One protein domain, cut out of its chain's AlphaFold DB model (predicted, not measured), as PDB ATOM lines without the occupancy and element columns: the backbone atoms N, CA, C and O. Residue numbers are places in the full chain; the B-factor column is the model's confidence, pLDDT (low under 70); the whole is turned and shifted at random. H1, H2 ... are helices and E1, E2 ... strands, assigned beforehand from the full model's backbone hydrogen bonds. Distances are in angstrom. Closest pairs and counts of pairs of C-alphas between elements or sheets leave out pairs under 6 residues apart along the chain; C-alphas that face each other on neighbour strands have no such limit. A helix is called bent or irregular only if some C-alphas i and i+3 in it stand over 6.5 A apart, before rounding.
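AT A GLANCE: This is residues 271 to 399 of the 422 residues of the protein "Hypothetical protein" of Adineta ricciae (UniProt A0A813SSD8). A small three-stranded sheet, E4-E3-E5, has H1 slanting over one face, with residues 318 to 324 sticking out, while a two-stranded ladder of E2 and E6 sits away among loops. H2 and H3 follow each other through a corner, apart from H1. The 129 printed residues hold three named helices and six named strands, in the order E1 E2 E3 E4 H1 E5 E6 H2 H3; both sheets are antiparallel and the class is mixed, with 64 residues, under half, in named elements. The whole is only just compact, close to loose, with a radius of gyration of the C-alphas of 16.4 A and spans of 50 by 35 by 25 A.

IN THESE COORDINATES: Find C-alpha 278 at (133.189, 137.954, 183.002), where E1, residues 278 to 280, begins. Next come E2, 289 to 291, E3, 296 to 298, and E4, 303 to 305. H1, 307 to 321, runs 21.1 A; E5, 333 to 335, and E6, 349 to 351, follow. H2, 366 to 379, runs 20.4 A and is irregular: C-alphas 367 and 370 are 7.6 A apart. H3, 381 to 397, runs 24.7 A to C-alpha 397 at (172.393, 126.452, 183.541).

HOW THE PARTS SIT: Look at hairpin E3 and E4: N 305 and O 296 are 2.9 A apart, within hydrogen-bond range, as are N 297 and O 334 of E3 and E5, 2.9 A. H1 is on this sheet at a height of 11.9 A; its closest C-alphas to E3 are Tyr 307 and Ile 296, 6.9 A. E4, H1 and E5 form a split strand-helix-strand unit, two strands of one sheet joined through a helix, with E3 between them in the sheet and a right-handed crossover. In E2 and E6, N 289 and O 351 are 3.0 A apart. E1 pairs with no named strand. H2 and H3 meet only through their link. Every O i to N i+4 pair is within range in H1, against 8 of 10 in H2 and 11 of 13 in H3.

THE WHOLE: The farthest C-alphas, of Ser 282 and Ile 399, are 53.8 A apart. The printed part has no cut; the links H1 to E5, E5 to E6 and E6 to H2 are long. Look for pLDDT under 70 at residues 286 to 287, 326 to 331 and 395 to 399.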
ATOM      1  N   ILE A 271     132.064 134.791 179.534       91.50
ATOM      2  CA  ILE A 271     133.442 134.589 180.007       91.50
ATOM      3  C   ILE A 271     134.400 134.867 178.852       91.50
ATOM      4  O   ILE A 271     134.356 134.204 177.822       91.50
ATOM      5  N   CYS A 272     135.307 135.826 179.024       92.06
ATOM      6  CA  CYS A 272     136.298 136.154 178.005       92.06
ATOM      7  C   CYS A 272     137.271 134.981 177.800       92.06
ATOM      8  O   CYS A 272     137.966 134.613 178.750       92.06
ATOM      9  N   PRO A 273     137.433 134.431 176.583       91.44
ATOM     10  CA  PRO A 273     138.320 133.289 176.365       91.44
ATOM     11  C   PRO A 273     139.809 133.646 176.542       91.44
ATOM     12  O   PRO A 273     140.613 132.770 176.870       91.44
ATOM     13  N   LYS A 274     140.174 134.934 176.412       92.56
ATOM     14  CA  LYS A 274     141.545 135.448 176.600       92.56
ATOM     15  C   LYS A 274     141.932 135.616 178.071       92.56
ATOM     16  O   LYS A 274     142.960 135.098 178.491       92.56
ATOM     17  N   CYS A 275     141.132 136.351 178.852       92.06
ATOM     18  CA  CYS A 275     141.461 136.684 180.251       92.06
ATOM     19  C   CYS A 275     140.664 135.896 181.298       92.06
ATOM     20  O   CYS A 275     140.926 136.046 182.489       92.06
ATOM     21  N   ARG A 276     139.686 135.087 180.870       90.25
ATOM     22  CA  ARG A 276     138.797 134.270 181.718       90.25
ATOM     23  C   ARG A 276     137.966 135.058 182.734       90.25
ATOM     24  O   ARG A 276     137.450 134.476 183.681       90.25
ATOM     25  N   ARG A 277     137.804 136.368 182.530       90.94
ATOM     26  CA  ARG A 277     136.916 137.231 183.327       90.94
ATOM     27  C   ARG A 277     135.555 137.381 182.653       90.94
ATOM     28  O   ARG A 277     135.484 137.365 181.423       90.94
ATOM     29  N   GLY A 278     134.515 137.554 183.465       90.44
ATOM     30  CA  GLY A 278     133.189 137.954 183.002       90.44
ATOM     31  C   GLY A 278     133.232 139.310 182.293       90.44
ATOM     32  O   GLY A 278     133.976 140.207 182.700       90.44
ATOM     33  N   TYR A 279     132.499 139.446 181.194       89.38
ATOM     34  CA  TYR A 279     132.330 140.695 180.461       89.38
ATOM     35  C   TYR A 279     130.949 140.755 179.805       89.38
ATOM     36  O   TYR A 279     130.387 139.732 179.433       89.38
ATOM     37  N   ILE A 280     130.427 141.967 179.634       86.81
ATOM     38  CA  ILE A 280     129.177 142.238 178.915       86.81
ATOM     39  C   ILE A 280     129.552 142.964 177.626       86.81
ATOM     40  O   ILE A 280     130.278 143.960 177.694       86.81
ATOM     41  N   LEU A 281     129.093 142.475 176.472       84.00
ATOM     42  CA  LEU A 281     129.516 142.994 175.165       84.00
ATOM     43  C   LEU A 281     129.103 144.461 174.983       84.00
ATOM     44  O   LEU A 281     129.918 145.283 174.572       84.00
ATOM     45  N   SER A 282     127.895 144.827 175.422       83.88
ATOM     46  CA  SER A 282     127.424 146.221 175.392       83.88
ATOM     47  C   SER A 282     128.233 147.180 176.282       83.88
ATOM     48  O   SER A 282     128.155 148.396 176.113       83.88
ATOM     49  N   LYS A 283     129.047 146.661 177.216       84.31
ATOM     50  CA  LYS A 283     129.875 147.446 178.155       84.31
ATOM     51  C   LYS A 283     131.381 147.289 177.921       84.31
ATOM     52  O   LYS A 283     132.180 147.764 178.735       84.31
ATOM     53  N   THR A 284     131.811 146.593 176.865       77.19
ATOM     54  CA  THR A 284     133.247 146.410 176.614       77.19
ATOM     55  C   THR A 284     133.903 147.680 176.092       77.19
ATOM     56  O   THR A 284     133.692 148.073 174.952       77.19
ATOM     57  N   ASN A 285     134.782 148.263 176.908       71.81
ATOM     58  CA  ASN A 285     135.693 149.327 176.490       71.81
ATOM     59  C   ASN A 285     137.056 148.755 176.071       71.81
ATOM     60  O   ASN A 285     137.503 147.714 176.571       71.81
ATOM     61  N   TYR A 286     137.743 149.471 175.179       64.62
ATOM     62  CA  TYR A 286     139.113 149.156 174.773       64.62
ATOM     63  C   TYR A 286     140.052 149.169 175.991       64.62
ATOM     64  O   TYR A 286     140.036 150.107 176.783       64.62
ATOM     65  N   GLY A 287     140.880 148.130 176.147       67.19
ATOM     66  CA  GLY A 287     141.894 148.045 177.210       67.19
ATOM     67  C   GLY A 287     141.465 147.337 178.503       67.19
ATOM     68  O   GLY A 287     142.317 147.081 179.353       67.19
ATOM     69  N   ASN A 288     140.195 146.940 178.641       82.81
ATOM     70  CA  ASN A 288     139.702 146.228 179.830       82.81
ATOM     71  C   ASN A 288     140.157 144.759 179.907       82.81
ATOM     72  O   ASN A 288     140.150 144.156 180.983       82.81
ATOM     73  N   CYS A 289     140.557 144.158 178.782       92.56
ATOM     74  CA  CYS A 289     141.065 142.792 178.760       92.56
ATOM     75  C   CYS A 289     142.581 142.801 178.922       92.56
ATOM     76  O   CYS A 289     143.301 143.127 177.983       92.56
ATOM     77  N   GLN A 290     143.068 142.410 180.095       93.75
ATOM     78  CA  GLN A 290     144.486 142.149 180.331       93.75
ATOM     79  C   GLN A 290     144.728 140.641 180.280       93.75
ATOM     80  O   GLN A 290     144.092 139.892 181.023       93.75
ATOM     81  N   TYR A 291     145.606 140.186 179.386       94.62
ATOM     82  CA  TYR A 291     145.828 138.758 179.149       94.62
ATOM     83  C   TYR A 291     147.262 138.445 178.701       94.62
ATOM     84  O   TYR A 291     148.064 139.332 178.398       94.62
ATOM     85  N   HIS A 292     147.584 137.155 178.685       93.94
ATOM     86  CA  HIS A 292     148.774 136.616 178.042       93.94
ATOM     87  C   HIS A 292     148.347 135.958 176.727       93.94
ATOM     88  O   HIS A 292     147.463 135.110 176.719       93.94
ATOM     89  N   ASP A 293     148.967 136.345 175.614       92.50
ATOM     90  CA  ASP A 293     148.739 135.795 174.265       92.50
ATOM     91  C   ASP A 293     149.578 134.530 173.988       92.50
ATOM     92  O   ASP A 293     149.910 134.225 172.843       92.50
ATOM     93  N   GLY A 294     149.947 133.809 175.049       92.00
ATOM     94  CA  GLY A 294     150.724 132.573 175.016       92.00
ATOM     95  C   GLY A 294     150.069 131.488 175.865       92.00
ATOM     96  O   GLY A 294     149.078 131.721 176.551       92.00
ATOM     97  N   TYR A 295     150.636 130.288 175.830       93.44
ATOM     98  CA  TYR A 295     150.186 129.159 176.645       93.44
ATOM     99  C   TYR A 295     151.077 128.979 177.877       93.44
ATOM    100  O   TYR A 295     152.152 129.577 177.973       93.44
ATOM    101  N   ILE A 296     150.629 128.164 178.831       94.50
ATOM    102  CA  ILE A 296     151.395 127.863 180.041       94.50
ATOM    103  C   ILE A 296     152.321 126.689 179.749       94.50
ATOM    104  O   ILE A 296     151.909 125.679 179.174       94.50
ATOM    105  N   TYR A 297     153.578 126.826 180.141       94.56
ATOM    106  CA  TYR A 297     154.596 125.808 179.965       94.56
ATOM    107  C   TYR A 297     155.223 125.462 181.306       94.56
ATOM    108  O   TYR A 297     155.604 126.347 182.075       94.56
ATOM    109  N   ASP A 298     155.329 124.170 181.579       92.94
ATOM    110  CA  ASP A 298     156.016 123.663 182.754       92.94
ATOM    111  C   ASP A 298     157.482 123.396 182.414       92.94
ATOM    112  O   ASP A 298     157.806 122.510 181.617       92.94
ATOM    113  N   LEU A 299     158.377 124.171 183.029       89.56
ATOM    114  CA  LEU A 299     159.815 124.038 182.814       89.56
ATOM    115  C   LEU A 299     160.389 122.735 183.392       89.56
ATOM    116  O   LEU A 299     161.431 122.288 182.916       89.56
ATOM    117  N   GLN A 300     159.729 122.107 184.372       87.56
ATOM    118  CA  GLN A 300     160.189 120.842 184.953       87.56
ATOM    119  C   GLN A 300     159.852 119.663 184.039       87.56
ATOM    120  O   GLN A 300     160.732 118.889 183.666       87.56
ATOM    121  N   THR A 301     158.583 119.536 183.641       89.81
ATOM    122  CA  THR A 301     158.138 118.431 182.772       89.81
ATOM    123  C   THR A 301     158.394 118.682 181.287       89.81
ATOM    124  O   THR A 301     158.247 117.763 180.480       89.81
ATOM    125  N   LYS A 302     158.794 119.907 180.920       90.88
ATOM    126  CA  LYS A 302     159.014 120.370 179.543       90.88
ATOM    127  C   LYS A 302     157.781 120.183 178.654       90.88
ATOM    128  O   LYS A 302     157.900 119.875 177.463       90.88
ATOM    129  N   LYS A 303     156.585 120.381 179.211       91.88
ATOM    130  CA  LYS A 303     155.311 120.190 178.505       91.88
ATOM    131  C   LYS A 303     154.408 121.423 178.604       91.88
ATOM    132  O   LYS A 303     154.439 122.129 179.612       91.88
ATOM    133  N   PRO A 304     153.597 121.696 177.563       92.44
ATOM    134  CA  PRO A 304     152.494 122.638 177.684       92.44
ATOM    135  C   PRO A 304     151.476 122.102 178.693       92.44
ATOM    136  O   PRO A 304     151.178 120.909 178.698       92.44
ATOM    137  N   VAL A 305     150.922 122.996 179.502       93.75
ATOM    138  CA  VAL A 305     149.905 122.692 180.514       93.75
ATOM    139  C   VAL A 305     148.666 123.530 180.207       93.75
ATOM    140  O   VAL A 305     148.783 124.679 179.764       93.75
ATOM    141  N   SER A 306     147.471 122.962 180.369       91.81
ATOM    142  CA  SER A 306     146.229 123.735 180.224       91.81
ATOM    143  C   SER A 306     146.065 124.731 181.375       91.81
ATOM    144  O   SER A 306     146.643 124.567 182.451       91.81
ATOM    145  N   TYR A 307     145.246 125.767 181.178       90.38
ATOM    146  CA  TYR A 307     144.989 126.755 182.228       90.38
ATOM    147  C   TYR A 307     144.442 126.114 183.513       90.38
ATOM    148  O   TYR A 307     144.924 126.404 184.608       90.38
ATOM    149  N   ASN A 308     143.484 125.194 183.375       90.94
ATOM    150  CA  ASN A 308     142.846 124.523 184.510       90.94
ATOM    151  C   ASN A 308     143.830 123.621 185.269       90.94
ATOM    152  O   ASN A 308     143.851 123.632 186.499       90.94
ATOM    153  N   GLU A 309     144.680 122.876 184.556       93.38
ATOM    154  CA  GLU A 309     145.736 122.066 185.176       93.38
ATOM    155  C   GLU A 309     146.751 122.946 185.913       93.38
ATOM    156  O   GLU A 309     147.108 122.652 187.051       93.38
ATOM    157  N   ALA A 310     147.181 124.055 185.305       92.50
ATOM    158  CA  ALA A 310     148.110 124.995 185.925       92.50
ATOM    159  C   ALA A 310     147.521 125.638 187.191       92.50
ATOM    160  O   ALA A 310     148.206 125.750 188.208       92.50
ATOM    161  N   GLN A 311     146.236 126.005 187.164       91.81
ATOM    162  CA  GLN A 311     145.527 126.532 188.328       91.81
ATOM    163  C   GLN A 311     145.403 125.478 189.440       91.81
ATOM    164  O   GLN A 311     145.644 125.789 190.607       91.81
ATOM    165  N   ALA A 312     145.095 124.224 189.093       92.81
ATOM    166  CA  ALA A 312     145.041 123.118 190.048       92.81
ATOM    167  C   ALA A 312     146.414 122.834 190.684       92.81
ATOM    168  O   ALA A 312     146.501 122.616 191.895       92.81
ATOM    169  N   LEU A 313     147.494 122.890 189.897       90.38
ATOM    170  CA  LEU A 313     148.864 122.771 190.398       90.38
ATOM    171  C   LEU A 313     149.205 123.909 191.366       90.38
ATOM    172  O   LEU A 313     149.716 123.643 192.451       90.38
ATOM    173  N   LEU A 314     148.866 125.155 191.024       89.50
ATOM    174  CA  LEU A 314     149.136 126.319 191.871       89.50
ATOM    175  C   LEU A 314     148.385 126.256 193.212       89.50
ATOM    176  O   LEU A 314     148.971 126.524 194.261       89.50
ATOM    177  N   LEU A 315     147.121 125.821 193.197       90.31
ATOM    178  CA  LEU A 315     146.336 125.564 194.410       90.31
ATOM    179  C   LEU A 315     146.925 124.426 195.255       90.31
ATOM    180  O   LEU A 315     146.974 124.513 196.480       90.31
ATOM    181  N   LYS A 316     147.402 123.351 194.620       89.75
ATOM    182  CA  LYS A 316     148.046 122.243 195.335       89.75
ATOM    183  C   LYS A 316     149.318 122.704 196.051       89.75
ATOM    184  O   LYS A 316     149.530 122.319 197.198       89.75
ATOM    185  N   ILE A 317     150.143 123.530 195.403       84.69
ATOM    186  CA  ILE A 317     151.357 124.093 196.014       84.69
ATOM    187  C   ILE A 317     150.992 124.983 197.197       84.69
ATOM    188  O   ILE A 317     151.556 124.802 198.270       84.69
ATOM    189  N   SER A 318     150.038 125.907 197.030       86.31
ATOM    190  CA  SER A 318     149.682 126.846 198.100       86.31
ATOM    191  C   SER A 318     149.211 126.120 199.366       86.31
ATOM    192  O   SER A 318     149.616 126.486 200.470       86.31
ATOM    193  N   LEU A 319     148.457 125.027 199.212       87.50
ATOM    194  CA  LEU A 319     148.045 124.155 200.316       87.50
ATOM    195  C   LEU A 319     149.215 123.405 200.973       87.50
ATOM    196  O   LEU A 319     149.194 123.187 202.184       87.50
ATOM    197  N   LEU A 320     150.229 122.993 200.207       84.75
ATOM    198  CA  LEU A 320     151.419 122.313 200.737       84.75
ATOM    199  C   LEU A 320     152.358 123.281 201.468       84.75
ATOM    200  O   LEU A 320     152.853 122.946 202.545       84.75
ATOM    201  N   THR A 321     152.548 124.492 200.941       83.88
ATOM    202  CA  THR A 321     153.348 125.544 201.585       83.88
ATOM    203  C   THR A 321     152.737 125.956 202.925       83.88
ATOM    204  O   THR A 321     153.458 126.091 203.912       83.88
ATOM    205  N   GLN A 322     151.404 126.059 203.017       86.00
ATOM    206  CA  GLN A 322     150.711 126.313 204.290       86.00
ATOM    207  C   GLN A 322     150.938 125.212 205.342       86.00
ATOM    208  O   GLN A 322     150.805 125.471 206.534       86.00
ATOM    209  N   ARG A 323     151.294 123.991 204.924       85.12
ATOM    210  CA  ARG A 323     151.554 122.842 205.808       85.12
ATOM    211  C   ARG A 323     153.029 122.682 206.202       85.12
ATOM    212  O   ARG A 323     153.375 121.674 206.807       85.12
ATOM    213  N   GLY A 324     153.890 123.649 205.877       79.69
ATOM    214  CA  GLY A 324     155.296 123.651 206.300       79.69
ATOM    215  C   GLY A 324     156.200 122.669 205.549       79.69
ATOM    216  O   GLY A 324     157.290 122.363 206.025       79.69
ATOM    217  N   ALA A 325     155.776 122.167 204.383       74.25
ATOM    218  CA  ALA A 325     156.663 121.409 203.505       74.25
ATOM    219  C   ALA A 325     157.779 122.330 202.969       74.25
ATOM    220  O   ALA A 325     157.502 123.446 202.528       74.25
ATOM    221  N   SER A 326     159.038 121.880 203.016       59.94
ATOM    222  CA  SER A 326     160.191 122.652 202.536       59.94
ATOM    223  C   SER A 326     160.063 122.962 201.038       59.94
ATOM    224  O   SER A 326     159.868 122.064 200.221       59.94
ATOM    225  N   ASN A 327     160.191 124.246 200.696       56.25
ATOM    226  CA  ASN A 327     159.874 124.870 199.401       56.25
ATOM    227  C   ASN A 327     160.795 124.501 198.212       56.25
ATOM    228  O   ASN A 327     160.744 125.161 197.176       56.25
ATOM    229  N   ASP A 328     161.617 123.454 198.287       58.12
ATOM    230  CA  ASP A 328     162.635 123.185 197.251       58.12
ATOM    231  C   ASP A 328     162.070 122.715 195.896       58.12
ATOM    232  O   ASP A 328     162.791 122.653 194.902       58.12
ATOM    233  N   GLN A 329     160.763 122.453 195.801       60.62
ATOM    234  CA  GLN A 329     160.070 122.198 194.535       60.62
ATOM    235  C   GLN A 329     159.184 123.381 194.135       60.62
ATOM    236  O   GLN A 329     157.966 123.260 194.013       60.62
ATOM    237  N   HIS A 330     159.793 124.542 193.885       63.91
ATOM    238  CA  HIS A 330     159.101 125.615 193.176       63.91
ATOM    239  C   HIS A 330     158.782 125.142 191.749       63.91
ATOM    240  O   HIS A 330     159.661 125.069 190.886       63.91
ATOM    241  N   LEU A 331     157.522 124.776 191.508       66.31
ATOM    242  CA  LEU A 331     156.981 124.539 190.170       66.31
ATOM    243  C   LEU A 331     157.202 125.796 189.328       66.31
ATOM    244  O   LEU A 331     156.736 126.885 189.661       66.31
ATOM    245  N   LYS A 332     157.949 125.637 188.239       85.00
ATOM    246  CA  LYS A 332     158.310 126.729 187.337       85.00
ATOM    247  C   LYS A 332     157.344 126.737 186.153       85.00
ATOM    248  O   LYS A 332     157.709 126.366 185.038       85.00
ATOM    249  N   LEU A 333     156.095 127.109 186.430       93.00
ATOM    250  CA  LEU A 333     155.086 127.358 185.401       93.00
ATOM    251  C   LEU A 333     155.281 128.773 184.850       93.00
ATOM    252  O   LEU A 333     155.274 129.741 185.611       93.00
ATOM    253  N   VAL A 334     155.447 128.899 183.536       93.44
ATOM    254  CA  VAL A 334     155.687 130.188 182.870       93.44
ATOM    255  C   VAL A 334     154.762 130.391 181.677       93.44
ATOM    256  O   VAL A 334     154.361 129.436 181.010       93.44
ATOM    257  N   TRP A 335     154.451 131.648 181.376       94.62
ATOM    258  CA  TRP A 335     153.749 132.032 180.153       94.62
ATOM    259  C   TRP A 335     154.716 132.125 178.974       94.62
ATOM    260  O   TRP A 335     155.687 132.877 179.024       94.62
ATOM    261  N   THR A 336     154.438 131.440 177.866       94.50
ATOM    262  CA  THR A 336     155.368 131.388 176.720       94.50
ATOM    263  C   THR A 336     155.515 132.702 175.956       94.50
ATOM    264  O   THR A 336     156.518 132.914 175.276       94.50
ATOM    265  N   CYS A 337     154.554 133.619 176.072       93.12
ATOM    266  CA  CYS A 337     154.614 134.910 175.388       93.12
ATOM    267  C   CYS A 337     155.689 135.854 175.962       93.12
ATOM    268  O   CYS A 337     156.303 136.615 175.205       93.12
ATOM    269  N   CYS A 338     155.940 135.797 177.274       92.75
ATOM    270  CA  CYS A 338     156.794 136.751 177.995       92.75
ATOM    271  C   CYS A 338     157.706 136.127 179.067       92.75
ATOM    272  O   CYS A 338     158.446 136.860 179.712       92.75
ATOM    273  N   PHE A 339     157.644 134.808 179.270       91.62
ATOM    274  CA  PHE A 339     158.387 134.049 180.289       91.62
ATOM    275  C   PHE A 339     158.189 134.496 181.735       91.62
ATOM    276  O   PHE A 339     158.977 134.166 182.617       91.62
ATOM    277  N   ARG A 340     157.092 135.204 181.978       92.62
ATOM    278  CA  ARG A 340     156.619 135.564 183.307       92.62
ATOM    279  C   ARG A 340     156.037 134.350 184.035       92.62
ATOM    280  O   ARG A 340     155.473 133.456 183.397       92.62
ATOM    281  N   ILE A 341     156.172 134.325 185.355       91.25
ATOM    282  CA  ILE A 341     155.715 133.252 186.241       91.25
ATOM    283  C   ILE A 341     154.185 133.241 186.288       91.25
ATOM    284  O   ILE A 341     153.533 134.251 186.573       91.25
ATOM    285  N   PHE A 342     153.600 132.072 186.032       92.81
ATOM    286  CA  PHE A 342     152.158 131.875 186.114       92.81
ATOM    287  C   PHE A 342     151.649 132.099 187.549       92.81
ATOM    288  O   PHE A 342     152.158 131.507 188.496       92.81
ATOM    289  N   GLY A 343     150.621 132.939 187.700       87.44
ATOM    290  CA  GLY A 343     149.967 133.220 188.983       87.44
ATOM    291  C   GLY A 343     150.649 134.272 189.865       87.44
ATOM    292  O   GLY A 343     150.085 134.631 190.895       87.44
ATOM    293  N   SER A 344     151.817 134.789 189.475       87.38
ATOM    294  CA  SER A 344     152.515 135.856 190.211       87.38
ATOM    295  C   SER A 344     152.643 137.144 189.405       87.38
ATOM    296  O   SER A 344     152.462 138.231 189.948       87.38
ATOM    297  N   ASP A 345     152.919 137.029 188.110       91.69
ATOM    298  CA  ASP A 345     153.209 138.185 187.274       91.69
ATOM    299  C   ASP A 345     151.968 138.756 186.574       91.69
ATOM    300  O   ASP A 345     150.986 138.062 186.300       91.69
ATOM    301  N   SER A 346     152.036 140.048 186.238       92.12
ATOM    302  CA  SER A 346     150.965 140.741 185.525       92.12
ATOM    303  C   SER A 346     150.892 140.348 184.038       92.12
ATOM    304  O   SER A 346     151.930 140.047 183.424       92.12
ATOM    305  N   PRO A 347     149.691 140.416 183.426       94.38
ATOM    306  CA  PRO A 347     149.506 140.205 181.994       94.38
ATOM    307  C   PRO A 347     150.418 141.078 181.127       94.38
ATOM    308  O   PRO A 347     150.704 142.225 181.467       94.38
ATOM    309  N   CYS A 348     150.874 140.544 179.991       93.56
ATOM    310  CA  CYS A 348     151.797 141.249 179.091       93.56
ATOM    311  C   CYS A 348     151.113 141.927 177.893       93.56
ATOM    312  O   CYS A 348     151.786 142.601 177.114       93.56
ATOM    313  N   ARG A 349     149.798 141.741 177.722       92.88
ATOM    314  CA  ARG A 349     148.989 142.363 176.668       92.88
ATOM    315  C   ARG A 349     147.723 142.987 177.247       92.88
ATOM    316  O   ARG A 349     147.178 142.508 178.243       92.88
ATOM    317  N   SER A 350     147.235 144.016 176.565       93.25
ATOM    318  CA  SER A 350     145.918 144.616 176.769       93.25
ATOM    319  C   SER A 350     145.118 144.596 175.460       93.25
ATOM    320  O   SER A 350     145.693 144.607 174.373       93.25
ATOM    321  N   GLY A 351     143.790 144.527 175.549       90.75
ATOM    322  CA  GLY A 351     142.890 144.539 174.392       90.75
ATOM    323  C   GLY A 351     141.413 144.569 174.789       90.75
ATOM    324  O   GLY A 351     141.076 144.848 175.942       90.75
ATOM    325  N   ILE A 352     140.524 144.279 173.836       90.25
ATOM    326  CA  ILE A 352     139.076 144.120 174.072       90.25
ATOM    327  C   ILE A 352     138.786 142.682 174.542       90.25
ATOM    328  O   ILE A 352     139.476 141.755 174.117       90.25
ATOM    329  N   CYS A 353     137.806 142.464 175.426       91.31
ATOM    330  CA  CYS A 353     137.367 141.106 175.793       91.31
ATOM    331  C   CYS A 353     136.720 140.376 174.599       91.31
ATOM    332  O   CYS A 353     136.225 141.012 173.678       91.31
ATOM    333  N   GLY A 354     136.731 139.042 174.605       89.62
ATOM    334  CA  GLY A 354     136.222 138.209 173.505       89.62
ATOM    335  C   GLY A 354     137.335 137.509 172.728       89.62
ATOM    336  O   GLY A 354     138.447 137.345 173.241       89.62
ATOM    337  N   LEU A 355     137.048 137.079 171.499       91.00
ATOM    338  CA  LEU A 355     138.021 136.390 170.652       91.00
ATOM    339  C   LEU A 355     139.213 137.307 170.285       91.00
ATOM    340  O   LEU A 355     139.084 138.538 170.266       91.00
ATOM    341  N   PRO A 356     140.414 136.747 170.061       90.19
ATOM    342  CA  PRO A 356     141.492 137.424 169.341       90.19
ATOM    343  C   PRO A 356     141.010 137.898 167.965       90.19
ATOM    344  O   PRO A 356     140.164 137.239 167.361       90.19
ATOM    345  N   GLU A 357     141.547 139.014 167.470       88.81
ATOM    346  CA  GLU A 357     141.193 139.569 166.152       88.81
ATOM    347  C   GLU A 357     141.416 138.539 165.039       88.81
ATOM    348  O   GLU A 357     140.597 138.404 164.138       88.81
ATOM    349  N   GLU A 358     142.462 137.721 165.174       90.75
ATOM    350  CA  GLU A 358     142.822 136.665 164.228       90.75
ATOM    351  C   GLU A 358     141.792 135.520 164.158       90.75
ATOM    352  O   GLU A 358     141.827 134.721 163.224       90.75
ATOM    353  N   LEU A 359     140.897 135.413 165.148       89.56
ATOM    354  CA  LEU A 359     139.809 134.430 165.187       89.56
ATOM    355  C   LEU A 359     138.431 135.063 164.943       89.56
ATOM    356  O   LEU A 359     137.432 134.340 164.886       89.56
ATOM    357  N   GLN A 360     138.335 136.385 164.784       86.69
ATOM    358  CA  GLN A 360     137.058 137.024 164.464       86.69
ATOM    359  C   GLN A 360     136.554 136.544 163.094       86.69
ATOM    360  O   GLN A 360     137.313 136.422 162.139       86.69
ATOM    361  N   GLY A 361     135.261 136.219 163.009       83.88
ATOM    362  CA  GLY A 361     134.636 135.689 161.790       83.88
ATOM    363  C   GLY A 361     134.759 134.173 161.597       83.88
ATOM    364  O   GLY A 361     134.115 133.624 160.704       83.88
ATOM    365  N   THR A 362     135.514 133.463 162.443       86.44
ATOM    366  CA  THR A 362     135.460 131.993 162.459       86.44
ATOM    367  C   THR A 362     134.196 131.507 163.170       86.44
ATOM    368  O   THR A 362     133.828 132.010 164.230       86.44
ATOM    369  N   GLN A 363     133.507 130.520 162.587       84.75
ATOM    370  CA  GLN A 363     132.323 129.901 163.193       84.75
ATOM    371  C   GLN A 363     132.741 128.962 164.336       84.75
ATOM    372  O   GLN A 363     132.798 127.743 164.176       84.75
ATOM    373  N   ILE A 364     133.072 129.536 165.493       86.19
ATOM    374  CA  ILE A 364     133.384 128.791 166.715       86.19
ATOM    375  C   ILE A 364     132.112 128.718 167.564       86.19
ATOM    376  O   ILE A 364     131.486 129.735 167.849       86.19
ATOM    377  N   LYS A 365     131.707 127.511 167.978       85.25
ATOM    378  CA  LYS A 365     130.624 127.353 168.962       85.25
ATOM    379  C   LYS A 365     131.052 127.993 170.285       85.25
ATOM    380  O   LYS A 365     132.166 127.722 170.729       85.25
ATOM    381  N   ALA A 366     130.162 128.743 170.940       78.62
ATOM    382  CA  ALA A 366     130.441 129.451 172.200       78.62
ATOM    383  C   ALA A 366     131.104 128.555 173.273       78.62
ATOM    384  O   ALA A 366     132.017 128.969 173.981       78.62
ATOM    385  N   GLU A 367     130.701 127.285 173.329       84.38
ATOM    386  CA  GLU A 367     131.215 126.247 174.235       84.38
ATOM    387  C   GLU A 367     132.727 125.976 174.074       84.38
ATOM    388  O   GLU A 367     133.393 125.534 175.009       84.38
ATOM    389  N   ASN A 368     133.277 126.253 172.887       89.81
ATOM    390  CA  ASN A 368     134.633 125.884 172.476       89.81
ATOM    391  C   ASN A 368     135.583 127.081 172.324       89.81
ATOM    392  O   ASN A 368     136.762 126.877 172.031       89.81
ATOM    393  N   GLU A 369     135.116 128.317 172.531       90.31
ATOM    394  CA  GLU A 369     135.925 129.531 172.323       90.31
ATOM    395  C   GLU A 369     137.225 129.510 173.129       90.31
ATOM    396  O   GLU A 369     138.300 129.830 172.628       90.31
ATOM    397  N   ILE A 370     137.136 129.063 174.380       90.00
ATOM    398  CA  ILE A 370     138.269 128.890 175.287       90.00
ATOM    399  C   ILE A 370     139.333 127.950 174.700       90.00
ATOM    400  O   ILE A 370     140.521 128.276 174.703       90.00
ATOM    401  N   ALA A 371     138.909 126.791 174.194       90.38
ATOM    402  CA  ALA A 371     139.809 125.764 173.684       90.38
ATOM    403  C   ALA A 371     140.456 126.195 172.361       90.38
ATOM    404  O   ALA A 371     141.652 125.977 172.157       90.38
ATOM    405  N   GLU A 372     139.698 126.857 171.484       92.75
ATOM    406  CA  GLU A 372     140.226 127.377 170.221       92.75
ATOM    407  C   GLU A 372     141.195 128.545 170.438       92.75
ATOM    408  O   GLU A 372     142.232 128.598 169.777       92.75
ATOM    409  N   VAL A 373     140.955 129.427 171.417       91.81
ATOM    410  CA  VAL A 373     141.929 130.472 171.785       91.81
ATOM    411  C   VAL A 373     143.222 129.863 172.331       91.81
ATOM    412  O   VAL A 373     144.311 130.278 171.934       91.81
ATOM    413  N   GLU A 374     143.142 128.839 173.185       90.38
ATOM    414  CA  GLU A 374     144.336 128.132 173.669       90.38
ATOM    415  C   GLU A 374     145.116 127.460 172.535       90.38
ATOM    416  O   GLU A 374     146.348 127.517 172.500       90.38
ATOM    417  N   LYS A 375     144.411 126.830 171.594       92.12
ATOM    418  CA  LYS A 375     145.005 126.216 170.404       92.12
ATOM    419  C   LYS A 375     145.657 127.261 169.500       92.12
ATOM    420  O   LYS A 375     146.782 127.049 169.054       92.12
ATOM    421  N   HIS A 376     145.002 128.403 169.298       92.75
ATOM    422  CA  HIS A 376     145.551 129.532 168.556       92.75
ATOM    423  C   HIS A 376     146.838 130.063 169.206       92.75
ATOM    424  O   HIS A 376     147.851 130.210 168.525       92.75
ATOM    425  N   PHE A 377     146.860 130.258 170.528       92.19
ATOM    426  CA  PHE A 377     148.073 130.689 171.238       92.19
ATOM    427  C   PHE A 377     149.194 129.644 171.207       92.19
ATOM    428  O   PHE A 377     150.366 130.011 171.123       92.19
ATOM    429  N   LYS A 378     148.867 128.345 171.214       89.94
ATOM    430  CA  LYS A 378     149.848 127.259 171.029       89.94
ATOM    431  C   LYS A 378     150.462 127.240 169.630       89.94
ATOM    432  O   LYS A 378     151.622 126.866 169.494       89.94
ATOM    433  N   ALA A 379     149.708 127.649 168.613       90.50
ATOM    434  CA  ALA A 379     150.164 127.670 167.227       90.50
ATOM    435  C   ALA A 379     151.053 128.883 166.879       90.50
ATOM    436  O   ALA A 379     151.646 128.902 165.799       90.50
ATOM    437  N   LYS A 380     151.178 129.891 167.760       90.50
ATOM    438  CA  LYS A 380     152.021 131.071 167.497       90.50
ATOM    439  C   LYS A 380     153.504 130.680 167.447       90.50
ATOM    440  O   LYS A 380     154.112 130.357 168.468       90.50
ATOM    441  N   ILE A 381     154.093 130.782 166.252       87.88
ATOM    442  CA  ILE A 381     155.498 130.440 165.949       87.88
ATOM    443  C   ILE A 381     156.473 131.147 166.904       87.88
ATOM    444  O   ILE A 381     157.431 130.536 167.382       87.88
ATOM    445  N   ASP A 382     156.195 132.405 167.245       87.38
ATOM    446  CA  ASP A 382     157.026 133.204 168.150       87.38
ATOM    447  C   ASP A 382     157.188 132.563 169.530       87.38
ATOM    448  O   ASP A 382     158.289 132.553 170.081       87.38
ATOM    449  N   ALA A 383     156.113 131.996 170.087       83.75
ATOM    450  CA  ALA A 383     156.148 131.328 171.385       83.75
ATOM    451  C   ALA A 383     157.012 130.059 171.331       83.75
ATOM    452  O   ALA A 383     157.796 129.795 172.244       83.75
ATOM    453  N   THR A 384     156.920 129.299 170.235       85.50
ATOM    454  CA  THR A 384     157.740 128.102 170.014       85.50
ATOM    455  C   THR A 384     159.222 128.448 169.855       85.50
ATOM    456  O   THR A 384     160.068 127.788 170.458       85.50
ATOM    457  N   ASN A 385     159.556 129.491 169.091       88.75
ATOM    458  CA  ASN A 385     160.942 129.923 168.886       88.75
ATOM    459  C   ASN A 385     161.571 130.444 170.178       88.75
ATOM    460  O   ASN A 385     162.677 130.044 170.537       88.75
ATOM    461  N   LYS A 386     160.830 131.269 170.922       87.88
ATOM    462  CA  LYS A 386     161.231 131.739 172.248       87.88
ATOM    463  C   LYS A 386     161.538 130.572 173.189       87.88
ATOM    464  O   LYS A 386     162.544 130.600 173.894       87.88
ATOM    465  N   LEU A 387     160.690 129.540 173.204       87.25
ATOM    466  CA  LEU A 387     160.900 128.357 174.040       87.25
ATOM    467  C   LEU A 387     162.151 127.570 173.643       87.25
ATOM    468  O   LEU A 387     162.853 127.099 174.533       87.25
ATOM    469  N   LYS A 388     162.446 127.429 172.344       88.06
ATOM    470  CA  LYS A 388     163.681 126.772 171.880       88.06
ATOM    471  C   LYS A 388     164.919 127.471 172.435       88.06
ATOM    472  O   LYS A 388     165.738 126.812 173.063       88.06
ATOM    473  N   VAL A 389     164.976 128.798 172.312       87.56
ATOM    474  CA  VAL A 389     166.074 129.608 172.865       87.56
ATOM    475  C   VAL A 389     166.170 129.440 174.382       87.56
ATOM    476  O   VAL A 389     167.260 129.271 174.916       87.56
ATOM    477  N   LEU A 390     165.038 129.433 175.097       84.00
ATOM    478  CA  LEU A 390     165.045 129.204 176.543       84.00
ATOM    479  C   LEU A 390     165.615 127.824 176.901       84.00
ATOM    480  O   LEU A 390     166.393 127.727 177.845       84.00
ATOM    481  N   HIS A 391     165.246 126.769 176.167       86.06
ATOM    482  CA  HIS A 391     165.785 125.422 176.388       86.06
ATOM    483  C   HIS A 391     167.279 125.342 176.100       86.06
ATOM    484  O   HIS A 391     167.979 124.682 176.859       86.06
ATOM    485  N   GLU A 392     167.760 126.019 175.059       85.88
ATOM    486  CA  GLU A 392     169.190 126.110 174.738       85.88
ATOM    487  C   GLU A 392     169.956 126.812 175.867       85.88
ATOM    488  O   GLU A 392     170.897 126.248 176.413       85.88
ATOM    489  N   VAL A 393     169.486 127.980 176.318       82.06
ATOM    490  CA  VAL A 393     170.140 128.750 177.391       82.06
ATOM    491  C   VAL A 393     170.056 128.042 178.750       82.06
ATOM    492  O   VAL A 393     170.995 128.069 179.542       82.06
ATOM    493  N   CYS A 394     168.925 127.405 179.061       75.75
ATOM    494  CA  CYS A 394     168.746 126.698 180.330       75.75
ATOM    495  C   CYS A 394     169.435 125.331 180.361       75.75
ATOM    496  O   CYS A 394     169.744 124.865 181.457       75.75
ATOM    497  N   ALA A 395     169.689 124.690 179.213       68.94
ATOM    498  CA  ALA A 395     170.478 123.459 179.161       68.94
ATOM    499  C   ALA A 395     171.884 123.672 179.749       68.94
ATOM    500  O   ALA A 395     172.383 122.791 180.445       68.94
ATOM    501  N   ASP A 396     172.445 124.870 179.579       61.28
ATOM    502  CA  ASP A 396     173.757 125.238 180.118       61.28
ATOM    503  C   ASP A 396     173.721 125.594 181.618       61.28
ATOM    504  O   ASP A 396     174.710 125.424 182.330       61.28
ATOM    505  N   LEU A 397     172.570 126.045 182.135       57.22
ATOM    506  CA  LEU A 397     172.393 126.452 183.541       57.22
ATOM    507  C   LEU A 397     171.908 125.322 184.463       57.22
ATOM    508  O   LEU A 397     172.041 125.422 185.682       57.22
ATOM    509  N   PHE A 398     171.348 124.250 183.900       50.84
ATOM    510  CA  PHE A 398     170.852 123.077 184.627       50.84
ATOM    511  C   PHE A 398     171.761 121.852 184.479       50.84
ATOM    512  O   PHE A 398     171.290 120.718 184.569       50.84
ATOM    513  N   ILE A 399     173.071 122.049 184.303       50.38
ATOM    514  CA  ILE A 399     174.023 120.976 184.600       50.38
ATOM    515  C   ILE A 399     173.896 120.710 186.106       50.38
ATOM    516  O   ILE A 399     174.175 121.622 186.891       50.38
TER     517      ILE A 399